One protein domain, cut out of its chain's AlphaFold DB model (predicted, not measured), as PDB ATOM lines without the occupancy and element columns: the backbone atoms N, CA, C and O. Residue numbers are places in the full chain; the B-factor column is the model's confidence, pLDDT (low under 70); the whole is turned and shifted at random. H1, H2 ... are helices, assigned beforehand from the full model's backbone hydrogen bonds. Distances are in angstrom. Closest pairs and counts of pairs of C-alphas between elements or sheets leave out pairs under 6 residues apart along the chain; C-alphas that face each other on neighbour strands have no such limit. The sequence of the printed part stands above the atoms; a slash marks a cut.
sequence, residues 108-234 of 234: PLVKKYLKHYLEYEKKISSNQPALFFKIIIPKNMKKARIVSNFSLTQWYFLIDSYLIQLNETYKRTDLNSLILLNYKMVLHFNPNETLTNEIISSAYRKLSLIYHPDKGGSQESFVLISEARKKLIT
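Overview. This is residues 108 to 234 of the 234 residues of the protein "J domain-containing protein" of Spirochaetes bacterium GWF1_31_7 (UniProt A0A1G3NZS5). The longest helix, H4, lies side by side with H1 and H5 in a small three-helix bundle, and a helical hairpin, H6 and H7, packs slantwise on it through H7 against H5. Short H2 packs on H4, and H3, between H2 and H4 along the chain, touches no helix. The printed part has 127 residues with seven named helices, H1 to H7 in order, and no named strand: all helix. It is compact, with a radius of gyration of the C-alphas of 15.3 A and spans of 47 by 35 by 23 A.

Along the chain. H4, residues 152 to 170, begins with C-alpha 152 at (168.494, 171.571, 271.388) and measures 26.1 A. H1 is residues 108 to 124, 25.2 A; H5 is 175 to 186, 17.0 A. H2 is 130 to 135 and H3 is 141 to 148. H6 is 197 to 211, 20.5 A; H7, 219 to 233, 21.7 A, ends with C-alpha 233 at (176.436, 169.661, 252.599).

Arrangement. The hub H4 touches H5 in a hairpin, opposite ways at a shallow tilt of 12 degrees; the closest C-alphas, Leu 152 and Val 186, are 6.3 A apart. H1 touches H4 the same way, C-alphas 124 and 170 closest at 7.1 A. H2 touches residues 158 to 166 of H4 alone, C-alphas 135 and 162 closest at 6.5 A. H7 touches H5 at a steep tilt of 55 degrees, C-alphas 183 and 228 closest at 4.9 A. H6 and H7 touch, C-alphas 211 and 222 closest at 5.4 A. In H1 to H7 every O i to N i+4 pair is within hydrogen-bond range.

Size, cuts and confidence. The farthest C-alphas, Ser 126 and Asp 214, are 49.2 A apart. The printed part has no cut and no long link. Mean pLDDT of the printed part is 94.4; residue 127 is under 70.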
ATOM      1  N   PRO A 108     159.617 176.429 270.371       95.88
ATOM      2  CA  PRO A 108     158.741 176.385 269.200       95.88
ATOM      3  C   PRO A 108     159.331 175.640 268.001       95.88
ATOM      4  O   PRO A 108     158.589 174.971 267.282       95.88
ATOM      5  N   LEU A 109     160.650 175.718 267.803       96.25
ATOM      6  CA  LEU A 109     161.344 174.980 266.755       96.25
ATOM      7  C   LEU A 109     161.199 173.473 266.969       96.25
ATOM      8  O   LEU A 109     160.710 172.771 266.088       96.25
ATOM      9  N   VAL A 110     161.524 172.992 268.170       97.25
ATOM     10  CA  VAL A 110     161.415 171.572 268.539       97.25
ATOM     11  C   VAL A 110     159.987 171.070 268.353       97.25
ATOM     12  O   VAL A 110     159.784 169.989 267.812       97.25
ATOM     13  N   LYS A 111     158.969 171.860 268.715       96.81
ATOM     14  CA  LYS A 111     157.564 171.474 268.490       96.81
ATOM     15  C   LYS A 111     157.251 171.196 267.019       96.81
ATOM     16  O   LYS A 111     156.494 170.266 266.739       96.81
ATOM     17  N   LYS A 112     157.824 171.967 266.084       97.06
ATOM     18  CA  LYS A 112     157.662 171.718 264.641       97.06
ATOM     19  C   LYS A 112     158.253 170.357 264.263       97.06
ATOM     20  O   LYS A 112     157.576 169.584 263.595       97.06
ATOM     21  N   TYR A 113     159.451 170.037 264.749       97.38
ATOM     22  CA  TYR A 113     160.084 168.730 264.533       97.38
ATOM     23  C   TYR A 113     159.285 167.580 265.153       97.38
ATOM     24  O   TYR A 113     158.990 166.598 264.479       97.38
ATOM     25  N   LEU A 114     158.845 167.719 266.405       96.88
ATOM     26  CA  LEU A 114     158.017 166.716 267.079       96.88
ATOM     27  C   LEU A 114     156.714 166.431 266.321       96.88
ATOM     28  O   LEU A 114     156.300 165.277 266.235       96.88
ATOM     29  N   LYS A 115     156.083 167.460 265.739       96.19
ATOM     30  CA  LYS A 115     154.906 167.287 264.878       96.19
ATOM     31  C   LYS A 115     155.239 166.459 263.632       96.19
ATOM     32  O   LYS A 115     154.508 165.518 263.338       96.19
ATOM     33  N   HIS A 116     156.349 166.762 262.958       95.50
ATOM     34  CA  HIS A 116     156.826 165.993 261.802       95.50
ATOM     35  C   HIS A 116     157.067 164.522 262.139       95.50
ATOM     36  O   HIS A 116     156.547 163.644 261.457       95.50
ATOM     37  N   TYR A 117     157.782 164.236 263.229       95.94
ATOM     38  CA  TYR A 117     158.058 162.857 263.643       95.94
ATOM     39  C   TYR A 117     156.795 162.087 264.045       95.94
ATOM     40  O   TYR A 117     156.676 160.903 263.728       95.94
ATOM     41  N   LEU A 118     155.836 162.751 264.696       95.81
ATOM     42  CA  LEU A 118     154.542 162.159 265.033       95.81
ATOM     43  C   LEU A 118     153.734 161.809 263.775       95.81
ATOM     44  O   LEU A 118     153.136 160.737 263.698       95.81
ATOM     45  N   GLU A 119     153.682 162.716 262.801       94.00
ATOM     46  CA  GLU A 119     153.001 162.484 261.524       94.00
ATOM     47  C   GLU A 119     153.685 161.384 260.713       94.00
ATOM     48  O   GLU A 119     153.004 160.562 260.101       94.00
ATOM     49  N   TYR A 120     155.014 161.322 260.758       94.31
ATOM     50  CA  TYR A 120     155.779 160.259 260.126       94.31
ATOM     51  C   TYR A 120     155.448 158.884 260.722       94.31
ATOM     52  O   TYR A 120     155.071 157.981 259.977       94.31
ATOM     53  N   GLU A 121     155.491 158.721 262.052       94.44
ATOM     54  CA  GLU A 121     155.136 157.438 262.684       94.44
ATOM     55  C   GLU A 121     153.681 157.048 262.396       94.44
ATOM     56  O   GLU A 121     153.390 155.881 262.141       94.44
ATOM     57  N   LYS A 122     152.749 158.009 262.357       93.50
ATOM     58  CA  LYS A 122     151.355 157.737 261.966       93.50
ATOM     59  C   LYS A 122     151.227 157.156 260.559       93.50
ATOM     60  O   LYS A 122     150.343 156.341 260.344       93.50
ATOM     61  N   LYS A 123     152.075 157.568 259.613       91.94
ATOM     62  CA  LYS A 123     152.040 157.055 258.232       91.94
ATOM     63  C   LYS A 123     152.514 155.606 258.134       91.94
ATOM     64  O   LYS A 123     152.043 154.879 257.269       91.94
ATOM     65  N   ILE A 124     153.436 155.193 259.003       91.88
ATOM     66  CA  ILE A 124     154.034 153.848 258.963       91.88
ATOM     67  C   ILE A 124     153.422 152.871 259.978       91.88
ATOM     68  O   ILE A 124     153.575 151.661 259.822       91.88
ATOM     69  N   SER A 125     152.737 153.366 261.014       89.75
ATOM     70  CA  SER A 125     152.114 152.546 262.060       89.75
ATOM     71  C   SER A 125     150.649 152.230 261.743       89.75
ATOM     72  O   SER A 125     149.867 153.104 261.386       89.75
ATOM     73  N   SER A 126     150.248 150.970 261.930       79.62
ATOM     74  CA  SER A 126     148.859 150.525 261.749       79.62
ATOM     75  C   SER A 126     147.947 150.851 262.940       79.62
ATOM     76  O   SER A 126     146.753 151.058 262.759       79.62
ATOM     77  N   ASN A 127     148.502 150.919 264.157       69.88
ATOM     78  CA  ASN A 127     147.741 150.913 265.416       69.88
ATOM     79  C   ASN A 127     148.054 152.109 266.341       69.88
ATOM     80  O   ASN A 127     148.008 151.960 267.559       69.88
ATOM     81  N   GLN A 128     148.284 153.298 265.765       82.75
ATOM     82  CA  GLN A 128     148.678 154.559 266.434       82.75
ATOM     83  C   GLN A 128     150.191 154.675 266.726       82.75
ATOM     84  O   GLN A 128     150.863 153.652 266.875       82.75
ATOM     85  N   PRO A 129     150.735 155.910 266.847       86.06
ATOM     86  CA  PRO A 129     152.166 156.153 267.042       86.06
ATOM     87  C   PRO A 129     152.594 155.878 268.493       86.06
ATOM     88  O   PRO A 129     152.808 156.781 269.310       86.06
ATOM     89  N   ALA A 130     152.618 154.595 268.849       89.88
ATOM     90  CA  ALA A 130     152.869 154.127 270.203       89.88
ATOM     91  C   ALA A 130     154.289 154.458 270.681       89.88
ATOM     92  O   ALA A 130     154.480 154.724 271.874       89.88
ATOM     93  N   LEU A 131     155.278 154.459 269.782       94.31
ATOM     94  CA  LEU A 131     156.670 154.697 270.139       94.31
ATOM     95  C   LEU A 131     156.899 156.164 270.502       94.31
ATOM     96  O   LEU A 131     157.492 156.444 271.550       94.31
ATOM     97  N   PHE A 132     156.344 157.096 269.727       95.88
ATOM     98  CA  PHE A 132     156.405 158.527 270.014       95.88
ATOM     99  C   PHE A 132     155.866 158.833 271.413       95.88
ATOM    100  O   PHE A 132     156.550 159.441 272.240       95.88
ATOM    101  N   PHE A 133     154.665 158.344 271.740       94.06
ATOM    102  CA  PHE A 133     154.078 158.551 273.068       94.06
ATOM    103  C   PHE A 133     154.857 157.854 274.188       94.06
ATOM    104  O   PHE A 133     154.817 158.301 275.336       94.06
ATOM    105  N   LYS A 134     155.564 156.762 273.889       94.50
ATOM    106  CA  LYS A 134     156.375 156.031 274.868       94.50
ATOM    107  C   LYS A 134     157.674 156.766 275.208       94.50
ATOM    108  O   LYS A 134     158.039 156.791 276.387       94.50
ATOM    109  N   ILE A 135     158.363 157.318 274.209       95.44
ATOM    110  CA  ILE A 135     159.709 157.895 274.358       95.44
ATOM    111  C   ILE A 135     159.641 159.400 274.619       95.44
ATOM    112  O   ILE A 135     160.169 159.870 275.635       95.44
ATOM    113  N   ILE A 136     158.961 160.128 273.729       95.88
ATOM    114  CA  ILE A 136     158.943 161.594 273.690       95.88
ATOM    115  C   ILE A 136     158.029 162.155 274.777       95.88
ATOM    116  O   ILE A 136     158.413 163.071 275.506       95.88
ATOM    117  N   ILE A 137     156.821 161.602 274.923       94.56
ATOM    118  CA  ILE A 137     155.834 162.158 275.854       94.56
ATOM    119  C   ILE A 137     156.107 161.681 277.292       94.56
ATOM    120  O   ILE A 137     156.140 160.480 277.580       94.56
ATOM    121  N   PRO A 138     156.307 162.604 278.249       95.88
ATOM    122  CA  PRO A 138     156.612 162.244 279.626       95.88
ATOM    123  C   PRO A 138     155.391 161.641 280.336       95.88
ATOM    124  O   PRO A 138     154.273 162.137 280.246       95.88
ATOM    125  N   LYS A 139     155.613 160.589 281.134       93.56
ATOM    126  CA  LYS A 139     154.557 159.911 281.919       93.56
ATOM    127  C   LYS A 139     154.319 160.524 283.306       93.56
ATOM    128  O   LYS A 139     153.433 160.085 284.047       93.56
ATOM    129  N   ASN A 140     155.147 161.481 283.722       95.19
ATOM    130  CA  ASN A 140     155.062 162.130 285.029       95.19
ATOM    131  C   ASN A 140     155.578 163.577 284.984       95.19
ATOM    132  O   ASN A 140     156.329 163.946 284.084       95.19
ATOM    133  N   MET A 141     155.189 164.372 285.987       95.69
ATOM    134  CA  MET A 141     155.524 165.797 286.068       95.69
ATOM    135  C   MET A 141     157.023 166.071 286.194       95.69
ATOM    136  O   MET A 141     157.502 167.051 285.636       95.69
ATOM    137  N   LYS A 142     157.777 165.213 286.898       96.12
ATOM    138  CA  LYS A 142     159.231 165.379 287.044       96.12
ATOM    139  C   LYS A 142     159.913 165.304 285.677       96.12
ATOM    140  O   LYS A 142     160.643 166.216 285.312       96.12
ATOM    141  N   LYS A 143     159.611 164.262 284.895       96.31
ATOM    142  CA  LYS A 143     160.131 164.107 283.531       96.31
ATOM    143  C   LYS A 143     159.642 165.235 282.619       96.31
ATOM    144  O   LYS A 143     160.433 165.731 281.836       96.31
ATOM    145  N   ALA A 144     158.388 165.676 282.749       97.06
ATOM    146  CA  ALA A 144     157.865 166.782 281.945       97.06
ATOM    147  C   ALA A 144     158.623 168.097 282.171       97.06
ATOM    148  O   ALA A 144     158.961 168.765 281.202       97.06
ATOM    149  N   ARG A 145     158.947 168.433 283.426       96.12
ATOM    150  CA  ARG A 145     159.762 169.614 283.765       96.12
ATOM    151  C   ARG A 145     161.189 169.521 283.234       96.12
ATOM    152  O   ARG A 145     161.741 170.515 282.787       96.12
ATOM    153  N   ILE A 146     161.781 168.330 283.294       96.19
ATOM    154  CA  ILE A 146     163.120 168.086 282.750       96.19
ATOM    155  C   ILE A 146     163.101 168.290 281.229       96.19
ATOM    156  O   ILE A 146     163.852 169.104 280.707       96.19
ATOM    157  N   VAL A 147     162.189 167.606 280.535       95.94
ATOM    158  CA  VAL A 147     162.083 167.625 279.069       95.94
ATOM    159  C   VAL A 147     161.701 169.007 278.535       95.94
ATOM    160  O   VAL A 147     162.204 169.416 277.494       95.94
ATOM    161  N   SER A 148     160.858 169.773 279.235       95.62
ATOM    162  CA  SER A 148     160.515 171.135 278.800       95.62
ATOM    163  C   SER A 148     161.710 172.083 278.779       95.62
ATOM    164  O   SER A 148     161.691 173.050 278.025       95.62
ATOM    165  N   ASN A 149     162.726 171.797 279.595       96.00
ATOM    166  CA  ASN A 149     163.916 172.627 279.756       96.00
ATOM    167  C   ASN A 149     165.121 172.073 278.986       96.00
ATOM    168  O   ASN A 149     166.237 172.546 279.181       96.00
ATOM    169  N   PHE A 150     164.915 171.061 278.140       97.06
ATOM    170  CA  PHE A 150     165.984 170.506 277.325       97.06
ATOM    171  C   PHE A 150     166.566 171.544 276.365       97.06
ATOM    172  O   PHE A 150     165.833 172.278 275.693       97.06
ATOM    173  N   SER A 151     167.894 171.545 276.258       94.81
ATOM    174  CA  SER A 151     168.605 172.216 275.171       94.81
ATOM    175  C   SER A 151     168.319 171.527 273.831       94.81
ATOM    176  O   SER A 151     167.826 170.398 273.785       94.81
ATOM    177  N   LEU A 152     168.643 172.186 272.714       94.50
ATOM    178  CA  LEU A 152     168.494 171.571 271.388       94.50
ATOM    179  C   LEU A 152     169.363 170.318 271.229       94.50
ATOM    180  O   LEU A 152     168.902 169.338 270.657       94.50
ATOM    181  N   THR A 153     170.558 170.317 271.817       94.50
ATOM    182  CA  THR A 153     171.463 169.161 271.888       94.50
ATOM    183  C   THR A 153     170.815 167.984 272.631       94.50
ATOM    184  O   THR A 153     170.796 166.861 272.139       94.50
ATOM    185  N   GLN A 154     170.174 168.234 273.777       96.69
ATOM    186  CA  GLN A 154     169.452 167.188 274.517       96.69
ATOM    187  C   GLN A 154     168.226 166.670 273.751       96.69
ATOM    188  O   GLN A 154     167.947 165.469 273.760       96.69
ATOM    189  N   TRP A 155     167.503 167.556 273.062       97.44
ATOM    190  CA  TRP A 155     166.416 167.160 272.167       97.44
ATOM    191  C   TRP A 155     166.907 166.311 270.999       97.44
ATOM    192  O   TRP A 155     166.258 165.314 270.688       97.44
ATOM    193  N   TYR A 156     168.045 166.666 270.402       96.56
ATOM    194  CA  TYR A 156     168.667 165.906 269.323       96.56
ATOM    195  C   TYR A 156     168.903 164.457 269.749       96.56
ATOM    196  O   TYR A 156     168.412 163.560 269.070       96.56
ATOM    197  N   PHE A 157     169.543 164.219 270.899       96.69
ATOM    198  CA  PHE A 157     169.818 162.857 271.374       96.69
ATOM    199  C   PHE A 157     168.557 162.073 271.743       96.69
ATOM    200  O   PHE A 157     168.467 160.872 271.481       96.69
ATOM    201  N   LEU A 158     167.555 162.734 272.332       97.25
ATOM    202  CA  LEU A 158     166.274 162.083 272.611       97.25
ATOM    203  C   LEU A 158     165.575 161.645 271.315       97.25
ATOM    204  O   LEU A 158     165.024 160.545 271.256       97.25
ATOM    205  N   ILE A 159     165.583 162.508 270.296       97.38
ATOM    206  CA  ILE A 159     164.993 162.222 268.985       97.38
ATOM    207  C   ILE A 159     165.796 161.140 268.268       97.38
ATOM    208  O   ILE A 159     165.194 160.220 267.730       97.38
ATOM    209  N   ASP A 160     167.122 161.185 268.320       95.44
ATOM    210  CA  ASP A 160     167.997 160.187 267.708       95.44
ATOM    211  C   ASP A 160     167.730 158.780 268.270       95.44
ATOM    212  O   ASP A 160     167.436 157.844 267.527       95.44
ATOM    213  N   SER A 161     167.644 158.655 269.601       96.00
ATOM    214  CA  SER A 161     167.242 157.403 270.260       96.00
ATOM    215  C   SER A 161     165.842 156.928 269.850       96.00
ATOM    216  O   SER A 161     165.594 155.722 269.733       96.00
ATOM    217  N   TYR A 162     164.912 157.861 269.623       96.94
ATOM    218  CA  TYR A 162     163.587 157.546 269.093       96.94
ATOM    219  C   TYR A 162     163.661 157.032 267.649       96.94
ATOM    220  O   TYR A 162     163.008 156.036 267.349       96.94
ATOM    221  N   LEU A 163     164.463 157.650 266.779       95.31
ATOM    222  CA  LEU A 163     164.617 157.247 265.378       95.31
ATOM    223  C   LEU A 163     165.230 155.851 265.239       95.31
ATOM    224  O   LEU A 163     164.747 155.059 264.429       95.31
ATOM    225  N   ILE A 164     166.220 155.516 266.070       93.81
ATOM    226  CA  ILE A 164     166.808 154.169 266.129       93.81
ATOM    227  C   ILE A 164     165.722 153.133 266.452       93.81
ATOM    228  O   ILE A 164     165.505 152.195 265.685       93.81
ATOM    229  N   GLN A 165     164.958 153.352 267.527       95.00
ATOM    230  CA  GLN A 165     163.874 152.441 267.916       95.00
ATOM    231  C   GLN A 165     162.741 152.395 266.881       95.00
ATOM    232  O   GLN A 165     162.092 151.359 266.712       95.00
ATOM    233  N   LEU A 166     162.485 153.504 266.184       94.12
ATOM    234  CA  LEU A 166     161.475 153.582 265.132       94.12
ATOM    235  C   LEU A 166     161.852 152.670 263.960       94.12
ATOM    236  O   LEU A 166     161.013 151.901 263.485       94.12
ATOM    237  N   ASN A 167     163.121 152.712 263.550       92.94
ATOM    238  CA  ASN A 167     163.658 151.861 262.494       92.94
ATOM    239  C   ASN A 167     163.632 150.378 262.880       92.94
ATOM    240  O   ASN A 167     163.165 149.548 262.100       92.94
ATOM    241  N   GLU A 168     164.037 150.045 264.107       92.94
ATOM    242  CA  GLU A 168     163.977 148.673 264.630       92.94
ATOM    243  C   GLU A 168     162.547 148.117 264.659       92.94
ATOM    244  O   GLU A 168     162.318 146.956 264.311       92.94
ATOM    245  N   THR A 169     161.578 148.951 265.052       92.44
ATOM    246  CA  THR A 169     160.180 148.537 265.239       92.44
ATOM    247  C   THR A 169     159.453 148.343 263.911       92.44
ATOM    248  O   THR A 169     158.750 147.347 263.737       92.44
ATOM    249  N   TYR A 170     159.586 149.289 262.977       90.44
ATOM    250  CA  TYR A 170     158.758 149.314 261.766       90.44
ATOM    251  C   TYR A 170     159.482 148.836 260.505       90.44
ATOM    252  O   TYR A 170     158.802 148.494 259.538       90.44
ATOM    253  N   LYS A 171     160.826 148.797 260.487       84.88
ATOM    254  CA  LYS A 171     161.683 148.329 259.370       84.88
ATOM    255  C   LYS A 171     161.358 148.920 257.984       84.88
ATOM    256  O   LYS A 171     161.770 148.384 256.962       84.88
ATOM    257  N   ARG A 172     160.588 150.008 257.941       77.44
ATOM    258  CA  ARG A 172     160.099 150.705 256.737       77.44
ATOM    259  C   ARG A 172     160.431 152.194 256.791       77.44
ATOM    260  O   ARG A 172     159.723 153.013 256.215       77.44
ATOM    261  N   THR A 173     161.455 152.552 257.556       77.88
ATOM    262  CA  THR A 173     161.811 153.946 257.787       77.88
ATOM    263  C   THR A 173     162.978 154.354 256.915       77.88
ATOM    264  O   THR A 173     164.011 153.689 256.911       77.88
ATOM    265  N   ASP A 174     162.841 155.492 256.247       87.94
ATOM    266  CA  ASP A 174     163.970 156.190 255.641       87.94
ATOM    267  C   ASP A 174     164.757 156.907 256.746       87.94
ATOM    268  O   ASP A 174     164.595 158.102 257.008       87.94
ATOM    269  N   LEU A 175     165.546 156.116 257.474       88.50
ATOM    270  CA  LEU A 175     166.274 156.574 258.650       88.50
ATOM    271  C   LEU A 175     167.260 157.693 258.292       88.50
ATOM    272  O   LEU A 175     167.380 158.653 259.048       88.50
ATOM    273  N   ASN A 176     167.901 157.614 257.123       90.44
ATOM    274  CA  ASN A 176     168.862 158.622 256.679       90.44
ATOM    275  C   ASN A 176     168.197 159.991 256.517       90.44
ATOM    276  O   ASN A 176     168.686 160.972 257.080       90.44
ATOM    277  N   SER A 177     167.048 160.065 255.842       92.12
ATOM    278  CA  SER A 177     166.314 161.329 255.706       92.12
ATOM    279  C   SER A 177     165.851 161.892 257.052       92.12
ATOM    280  O   SER A 177     165.890 163.104 257.266       92.12
ATOM    281  N   LEU A 178     165.452 161.035 257.999       93.69
ATOM    282  CA  LEU A 178     165.039 161.469 259.342       93.69
ATOM    283  C   LEU A 178     166.212 161.949 260.206       93.69
ATOM    284  O   LEU A 178     166.041 162.888 260.988       93.69
ATOM    285  N   ILE A 179     167.390 161.339 260.055       93.44
ATOM    286  CA  ILE A 179     168.636 161.783 260.693       93.44
ATOM    287  C   ILE A 179     169.052 163.143 260.126       93.44
ATOM    288  O   ILE A 179     169.328 164.066 260.893       93.44
ATOM    289  N   LEU A 180     169.025 163.318 258.798       94.94
ATOM    290  CA  LEU A 180     169.292 164.614 258.162       94.94
ATOM    291  C   LEU A 180     168.309 165.685 258.643       94.94
ATOM    292  O   LEU A 180     168.714 166.808 258.949       94.94
ATOM    293  N   LEU A 181     167.030 165.333 258.795       95.44
ATOM    294  CA  LEU A 181     166.035 166.214 259.401       95.44
ATOM    295  C   LEU A 181     166.428 166.604 260.837       95.44
ATOM    296  O   LEU A 181     166.340 167.777 261.185       95.44
ATOM    297  N   ASN A 182     166.923 165.672 261.654       95.31
ATOM    298  CA  ASN A 182     167.366 165.974 263.021       95.31
ATOM    299  C   ASN A 182     168.574 166.936 263.031       95.31
ATOM    300  O   ASN A 182     168.627 167.862 263.840       95.31
ATOM    301  N   TYR A 183     169.505 166.806 262.078       96.88
ATOM    302  CA  TYR A 183     170.618 167.753 261.919       96.88
ATOM    303  C   TYR A 183     170.167 169.165 261.526       96.88
ATOM    304  O   TYR A 183     170.761 170.144 261.986       96.88
ATOM    305  N   LYS A 184     169.083 169.314 260.750       97.25
ATOM    306  CA  LYS A 184     168.503 170.642 260.476       97.25
ATOM    307  C   LYS A 184     168.081 171.356 261.767       97.25
ATOM    308  O   LYS A 184     168.263 172.568 261.880       97.25
ATOM    309  N   MET A 185     167.573 170.619 262.760       97.06
ATOM    310  CA  MET A 185     167.172 171.181 264.056       97.06
ATOM    311  C   MET A 185     168.368 171.751 264.828       97.06
ATOM    312  O   MET A 185     168.259 172.833 265.406       97.06
ATOM    313  N   VAL A 186     169.506 171.051 264.811       96.19
ATOM    314  CA  VAL A 186     170.758 171.482 265.463       96.19
ATOM    315  C   VAL A 186     171.248 172.813 264.898       96.19
ATOM    316  O   VAL A 186     171.718 173.662 265.648       96.19
ATOM    317  N   LEU A 187     171.088 173.031 263.590       96.94
ATOM    318  CA  LEU A 187     171.423 174.302 262.937       96.94
ATOM    319  C   LEU A 187     170.292 175.342 262.980       96.94
ATOM    320  O   LEU A 187     170.361 176.368 262.310       96.94
ATOM    321  N   HIS A 188     169.269 175.101 263.803       96.56
ATOM    322  CA  HIS A 188     168.129 175.984 264.045       96.56
ATOM    323  C   HIS A 188     167.229 176.234 262.817       96.56
ATOM    324  O   HIS A 188     166.459 177.196 262.808       96.56
ATOM    325  N   PHE A 189     167.268 175.366 261.803       97.31
ATOM    326  CA  PHE A 189     166.409 175.479 260.621       97.31
ATOM    327  C   PHE A 189     165.028 174.892 260.859       97.31
ATOM    328  O   PHE A 189     164.860 173.949 261.636       97.31
ATOM    329  N   ASN A 190     164.023 175.389 260.140       96.38
ATOM    330  CA  ASN A 190     162.712 174.751 260.118       96.38
ATOM    331  C   ASN A 190     162.771 173.409 259.366       96.38
ATOM    332  O   ASN A 190     163.532 173.262 258.411       96.38
ATOM    333  N   PRO A 191     161.918 172.432 259.724       95.44
ATOM    334  CA  PRO A 191     161.937 171.110 259.090       95.44
ATOM    335  C   PRO A 191     161.688 171.162 257.571       95.44
ATOM    336  O   PRO A 191     162.285 170.399 256.815       95.44
ATOM    337  N   ASN A 192     160.862 172.114 257.126       93.88
ATOM    338  CA  ASN A 192     160.489 172.306 255.720       93.88
ATOM    339  C   ASN A 192     161.366 173.338 254.995       93.88
ATOM    340  O   ASN A 192     161.038 173.742 253.884       93.88
ATOM    341  N   GLU A 193     162.431 173.821 255.631       93.56
ATOM    342  CA  GLU A 193     163.289 174.843 255.043       93.56
ATOM    343  C   GLU A 193     164.145 174.245 253.924       93.56
ATOM    344  O   GLU A 193     164.768 173.182 254.086       93.56
ATOM    345  N   THR A 194     164.155 174.933 252.784       93.19
ATOM    346  CA  THR A 194     165.058 174.670 251.663       93.19
ATOM    347  C   THR A 194     166.432 175.218 252.007       93.19
ATOM    348  O   THR A 194     166.564 176.404 252.311       93.19
ATOM    349  N   LEU A 195     167.452 174.363 251.974       94.50
ATOM    350  CA  LEU A 195     168.799 174.715 252.410       94.50
ATOM    351  C   LEU A 195     169.750 174.769 251.217       94.50
ATOM    352  O   LEU A 195     169.782 173.843 250.412       94.50
ATOM    353  N   THR A 196     170.545 175.835 251.143       96.56
ATOM    354  CA  THR A 196     171.722 175.924 250.268       96.56
ATOM    355  C   THR A 196     172.997 175.807 251.104       96.56
ATOM    356  O   THR A 196     172.990 176.073 252.312       96.56
ATOM    357  N   ASN A 197     174.118 175.457 250.468       96.94
ATOM    358  CA  ASN A 197     175.419 175.351 251.143       96.94
ATOM    359  C   ASN A 197     175.832 176.658 251.841       96.94
ATOM    360  O   ASN A 197     176.455 176.634 252.907       96.94
ATOM    361  N   GLU A 198     175.451 177.798 251.267       96.88
ATOM    362  CA  GLU A 198     175.688 179.135 251.815       96.88
ATOM    363  C   GLU A 198     174.872 179.376 253.088       96.88
ATOM    364  O   GLU A 198     175.432 179.814 254.097       96.88
ATOM    365  N   ILE A 199     173.578 179.028 253.076       97.44
ATOM    366  CA  ILE A 199     172.688 179.137 254.244       97.44
ATOM    367  C   ILE A 199     173.212 178.258 255.386       97.44
ATOM    368  O   ILE A 199     173.369 178.737 256.513       97.44
ATOM    369  N   ILE A 200     173.565 177.003 255.091       98.06
ATOM    370  CA  ILE A 200     174.114 176.058 256.076       98.06
ATOM    371  C   ILE A 200     175.424 176.592 256.665       98.06
ATOM    372  O   ILE A 200     175.599 176.624 257.884       98.06
ATOM    373  N   SER A 201     176.343 177.059 255.817       97.50
ATOM    374  CA  SER A 201     177.641 177.580 256.261       97.50
ATOM    375  C   SER A 201     177.510 178.882 257.054       97.50
ATOM    376  O   SER A 201     178.284 179.127 257.981       97.50
ATOM    377  N   SER A 202     176.529 179.723 256.725       97.69
ATOM    378  CA  SER A 202     176.208 180.931 257.487       97.69
ATOM    379  C   SER A 202     175.681 180.595 258.887       97.69
ATOM    380  O   SER A 202     176.220 181.091 259.880       97.69
ATOM    381  N   ALA A 203     174.699 179.690 258.984       97.69
ATOM    382  CA  ALA A 203     174.151 179.244 260.265       97.69
ATOM    383  C   ALA A 203     175.217 178.579 261.144       97.69
ATOM    384  O   ALA A 203     175.342 178.926 262.318       97.69
ATOM    385  N   TYR A 204     176.041 177.702 260.560       98.06
ATOM    386  CA  TYR A 204     177.181 177.094 261.243       98.06
ATOM    387  C   TYR A 204     178.109 178.153 261.841       98.06
ATOM    388  O   TYR A 204     178.324 178.143 263.044       98.06
ATOM    389  N   ARG A 205     178.599 179.119 261.047       97.62
ATOM    390  CA  ARG A 205     179.505 180.171 261.551       97.62
ATOM    391  C   ARG A 205     178.903 180.925 262.736       97.62
ATOM    392  O   ARG A 205     179.586 181.138 263.736       97.62
ATOM    393  N   LYS A 206     177.621 181.289 262.642       97.56
ATOM    394  CA  LYS A 206     176.905 181.979 263.721       97.56
ATOM    395  C   LYS A 206     176.842 181.130 264.993       97.56
ATOM    396  O   LYS A 206     177.164 181.626 266.067       97.56
ATOM    397  N   LEU A 207     176.433 179.869 264.881       96.75
ATOM    398  CA  LEU A 207     176.268 178.982 266.034       96.75
ATOM    399  C   LEU A 207     177.616 178.550 266.620       96.75
ATOM    400  O   LEU A 207     177.769 178.542 267.835       96.75
ATOM    401  N   SER A 208     178.623 178.287 265.791       96.56
ATOM    402  CA  SER A 208     179.986 177.987 266.231       96.56
ATOM    403  C   SER A 208     180.567 179.093 267.099       96.56
ATOM    404  O   SER A 208     181.200 178.783 268.095       96.56
ATOM    405  N   LEU A 209     180.320 180.370 266.785       95.69
ATOM    406  CA  LEU A 209     180.765 181.487 267.628       95.69
ATOM    407  C   LEU A 209     180.068 181.526 268.994       95.69
ATOM    408  O   LEU A 209     180.674 181.998 269.951       95.69
ATOM    409  N   ILE A 210     178.820 181.060 269.077       94.88
ATOM    410  CA  ILE A 210     178.029 181.026 270.317       94.88
ATOM    411  C   ILE A 210     178.440 179.831 271.184       94.88
ATOM    412  O   ILE A 210     178.585 179.964 272.393       94.88
ATOM    413  N   TYR A 211     178.627 178.665 270.566       95.19
ATOM    414  CA  TYR A 211     178.882 177.409 271.269       95.19
ATOM    415  C   TYR A 211     180.371 177.049 271.371       95.19
ATOM    416  O   TYR A 211     180.683 175.988 271.904       95.19
ATOM    417  N   HIS A 212     181.287 177.910 270.911       95.12
ATOM    418  CA  HIS A 212     182.727 177.648 270.985       95.12
ATOM    419  C   HIS A 212     183.192 177.451 272.442       95.12
ATOM    420  O   HIS A 212     182.917 178.323 273.273       95.12
ATOM    421  N   PRO A 213     183.950 176.387 272.759       95.25
ATOM    422  CA  PRO A 213     184.458 176.120 274.110       95.25
ATOM    423  C   PRO A 213     185.274 177.276 274.690       95.25
ATOM    424  O   PRO A 213     185.024 177.700 275.813       95.25
ATOM    425  N   ASP A 214     186.165 177.864 273.885       95.44
ATOM    426  CA  ASP A 214     186.997 179.008 274.300       95.44
ATOM    427  C   ASP A 214     186.183 180.256 274.678       95.44
ATOM    428  O   ASP A 214     186.695 181.167 275.321       95.44
ATOM    429  N   LYS A 215     184.905 180.313 274.288       93.12
ATOM    430  CA  LYS A 215     183.970 181.390 274.645       93.12
ATOM    431  C   LYS A 215     183.008 180.988 275.768       93.12
ATOM    432  O   LYS A 215     182.002 181.660 275.978       93.12
ATOM    433  N   GLY A 216     183.293 179.890 276.470       91.75
ATOM    434  CA  GLY A 216     182.431 179.320 277.509       91.75
ATOM    435  C   GLY A 216     181.251 178.507 276.966       91.75
ATOM    436  O   GLY A 216     180.310 178.219 277.704       91.75
ATOM    437  N   GLY A 217     181.268 178.157 275.678       92.75
ATOM    438  CA  GLY A 217     180.248 177.335 275.039       92.75
ATOM    439  C   GLY A 217     180.378 175.840 275.352       92.75
ATOM    440  O   GLY A 217     181.380 175.356 275.874       92.75
ATOM    441  N   SER A 218     179.332 175.080 275.023       94.62
ATOM    442  CA  SER A 218     179.303 173.626 275.217       94.62
ATOM    443  C   SER A 218     180.074 172.908 274.104       94.62
ATOM    444  O   SER A 218     179.642 172.927 272.950       94.62
ATOM    445  N   GLN A 219     181.149 172.196 274.470       95.44
ATOM    446  CA  GLN A 219     181.912 171.322 273.563       95.44
ATOM    447  C   GLN A 219     181.006 170.343 272.807       95.44
ATOM    448  O   GLN A 219     181.119 170.199 271.594       95.44
ATOM    449  N   GLU A 220     180.079 169.697 273.515       95.50
ATOM    450  CA  GLU A 220     179.130 168.743 272.934       95.50
ATOM    451  C   GLU A 220     178.265 169.397 271.846       95.50
ATOM    452  O   GLU A 220     178.100 168.853 270.756       95.50
ATOM    453  N   SER A 221     177.771 170.609 272.108       95.44
ATOM    454  CA  SER A 221     176.961 171.350 271.136       95.44
ATOM    455  C   SER A 221     177.796 171.787 269.932       95.44
ATOM    456  O   SER A 221     177.332 171.693 268.797       95.44
ATOM    457  N   PHE A 222     179.039 172.223 270.158       97.00
ATOM    458  CA  PHE A 222     179.956 172.620 269.092       97.00
ATOM    459  C   PHE A 222     180.279 171.464 268.138       97.00
ATOM    460  O   PHE A 222     180.185 171.628 266.919       97.00
ATOM    461  N   VAL A 223     180.602 170.287 268.685       97.00
ATOM    462  CA  VAL A 223     180.837 169.064 267.899       97.00
ATOM    463  C   VAL A 223     179.602 168.735 267.068       97.00
ATOM    464  O   VAL A 223     179.706 168.578 265.852       97.00
ATOM    465  N   LEU A 224     178.424 168.733 267.693       97.00
ATOM    466  CA  LEU A 224     177.176 168.393 267.018       97.00
ATOM    467  C   LEU A 224     176.827 169.370 265.879       97.00
ATOM    468  O   LEU A 224     176.385 168.950 264.811       97.00
ATOM    469  N   ILE A 225     177.065 170.671 266.066       97.50
ATOM    470  CA  ILE A 225     176.884 171.701 265.027       97.50
ATOM    471  C   ILE A 225     177.843 171.478 263.846       97.50
ATOM    472  O   ILE A 225     177.447 171.629 262.686       97.50
ATOM    473  N   SER A 226     179.093 171.097 264.121       97.38
ATOM    474  CA  SER A 226     180.088 170.770 263.090       97.38
ATOM    475  C   SER A 226     179.694 169.533 262.283       97.38
ATOM    476  O   SER A 226     179.718 169.554 261.047       97.38
ATOM    477  N   GLU A 227     179.241 168.480 262.965       97.44
ATOM    478  CA  GLU A 227     178.720 167.275 262.321       97.44
ATOM    479  C   GLU A 227     177.489 167.568 261.462       97.44
ATOM    480  O   GLU A 227     177.435 167.138 260.308       97.44
ATOM    481  N   ALA A 228     176.544 168.358 261.981       97.19
ATOM    482  CA  ALA A 228     175.342 168.757 261.254       97.19
ATOM    483  C   ALA A 228     175.687 169.475 259.944       97.19
ATOM    484  O   ALA A 228     175.145 169.132 258.892       97.19
ATOM    485  N   ARG A 229     176.638 170.422 259.975       97.88
ATOM    486  CA  ARG A 229     177.129 171.087 258.757       97.88
ATOM    487  C   ARG A 229     177.688 170.075 257.763       97.88
ATOM    488  O   ARG A 229     177.344 170.139 256.587       97.88
ATOM    489  N   LYS A 230     178.560 169.170 258.220       97.56
ATOM    490  CA  LYS A 230     179.204 168.178 257.349       97.56
ATOM    491  C   LYS A 230     178.165 167.303 256.652       97.56
ATOM    492  O   LYS A 230     178.272 167.096 255.452       97.56
ATOM    493  N   LYS A 231     177.165 166.828 257.397       96.50
ATOM    494  CA  LYS A 231     176.125 165.916 256.905       96.50
ATOM    495  C   LYS A 231     175.100 166.571 255.984       96.50
ATOM    496  O   LYS A 231     174.527 165.870 255.166       96.50
ATOM    497  N   LEU A 232     174.851 167.873 256.124       95.62
ATOM    498  CA  LEU A 232     173.869 168.589 255.301       95.62
ATOM    499  C   LEU A 232     174.439 169.141 253.984       95.62
ATOM    500  O   LEU A 232     173.657 169.572 253.144       95.62
ATOM    501  N   ILE A 233     175.766 169.176 253.821       93.56
ATOM    502  CA  ILE A 233     176.436 169.661 252.599       93.56
ATOM    503  C   ILE A 233     176.839 168.507 251.659       93.56
ATOM    504  O   ILE A 233     176.975 168.734 250.460       93.56
ATOM    505  N   THR A 234     177.048 167.296 252.192       79.75
ATOM    506  CA  THR A 234     177.270 166.058 251.415       79.75
ATOM    507  C   THR A 234     175.989 165.536 250.801       79.75
ATOM    508  O   THR A 234     176.041 165.143 249.617       79.75
TER     509      THR A 234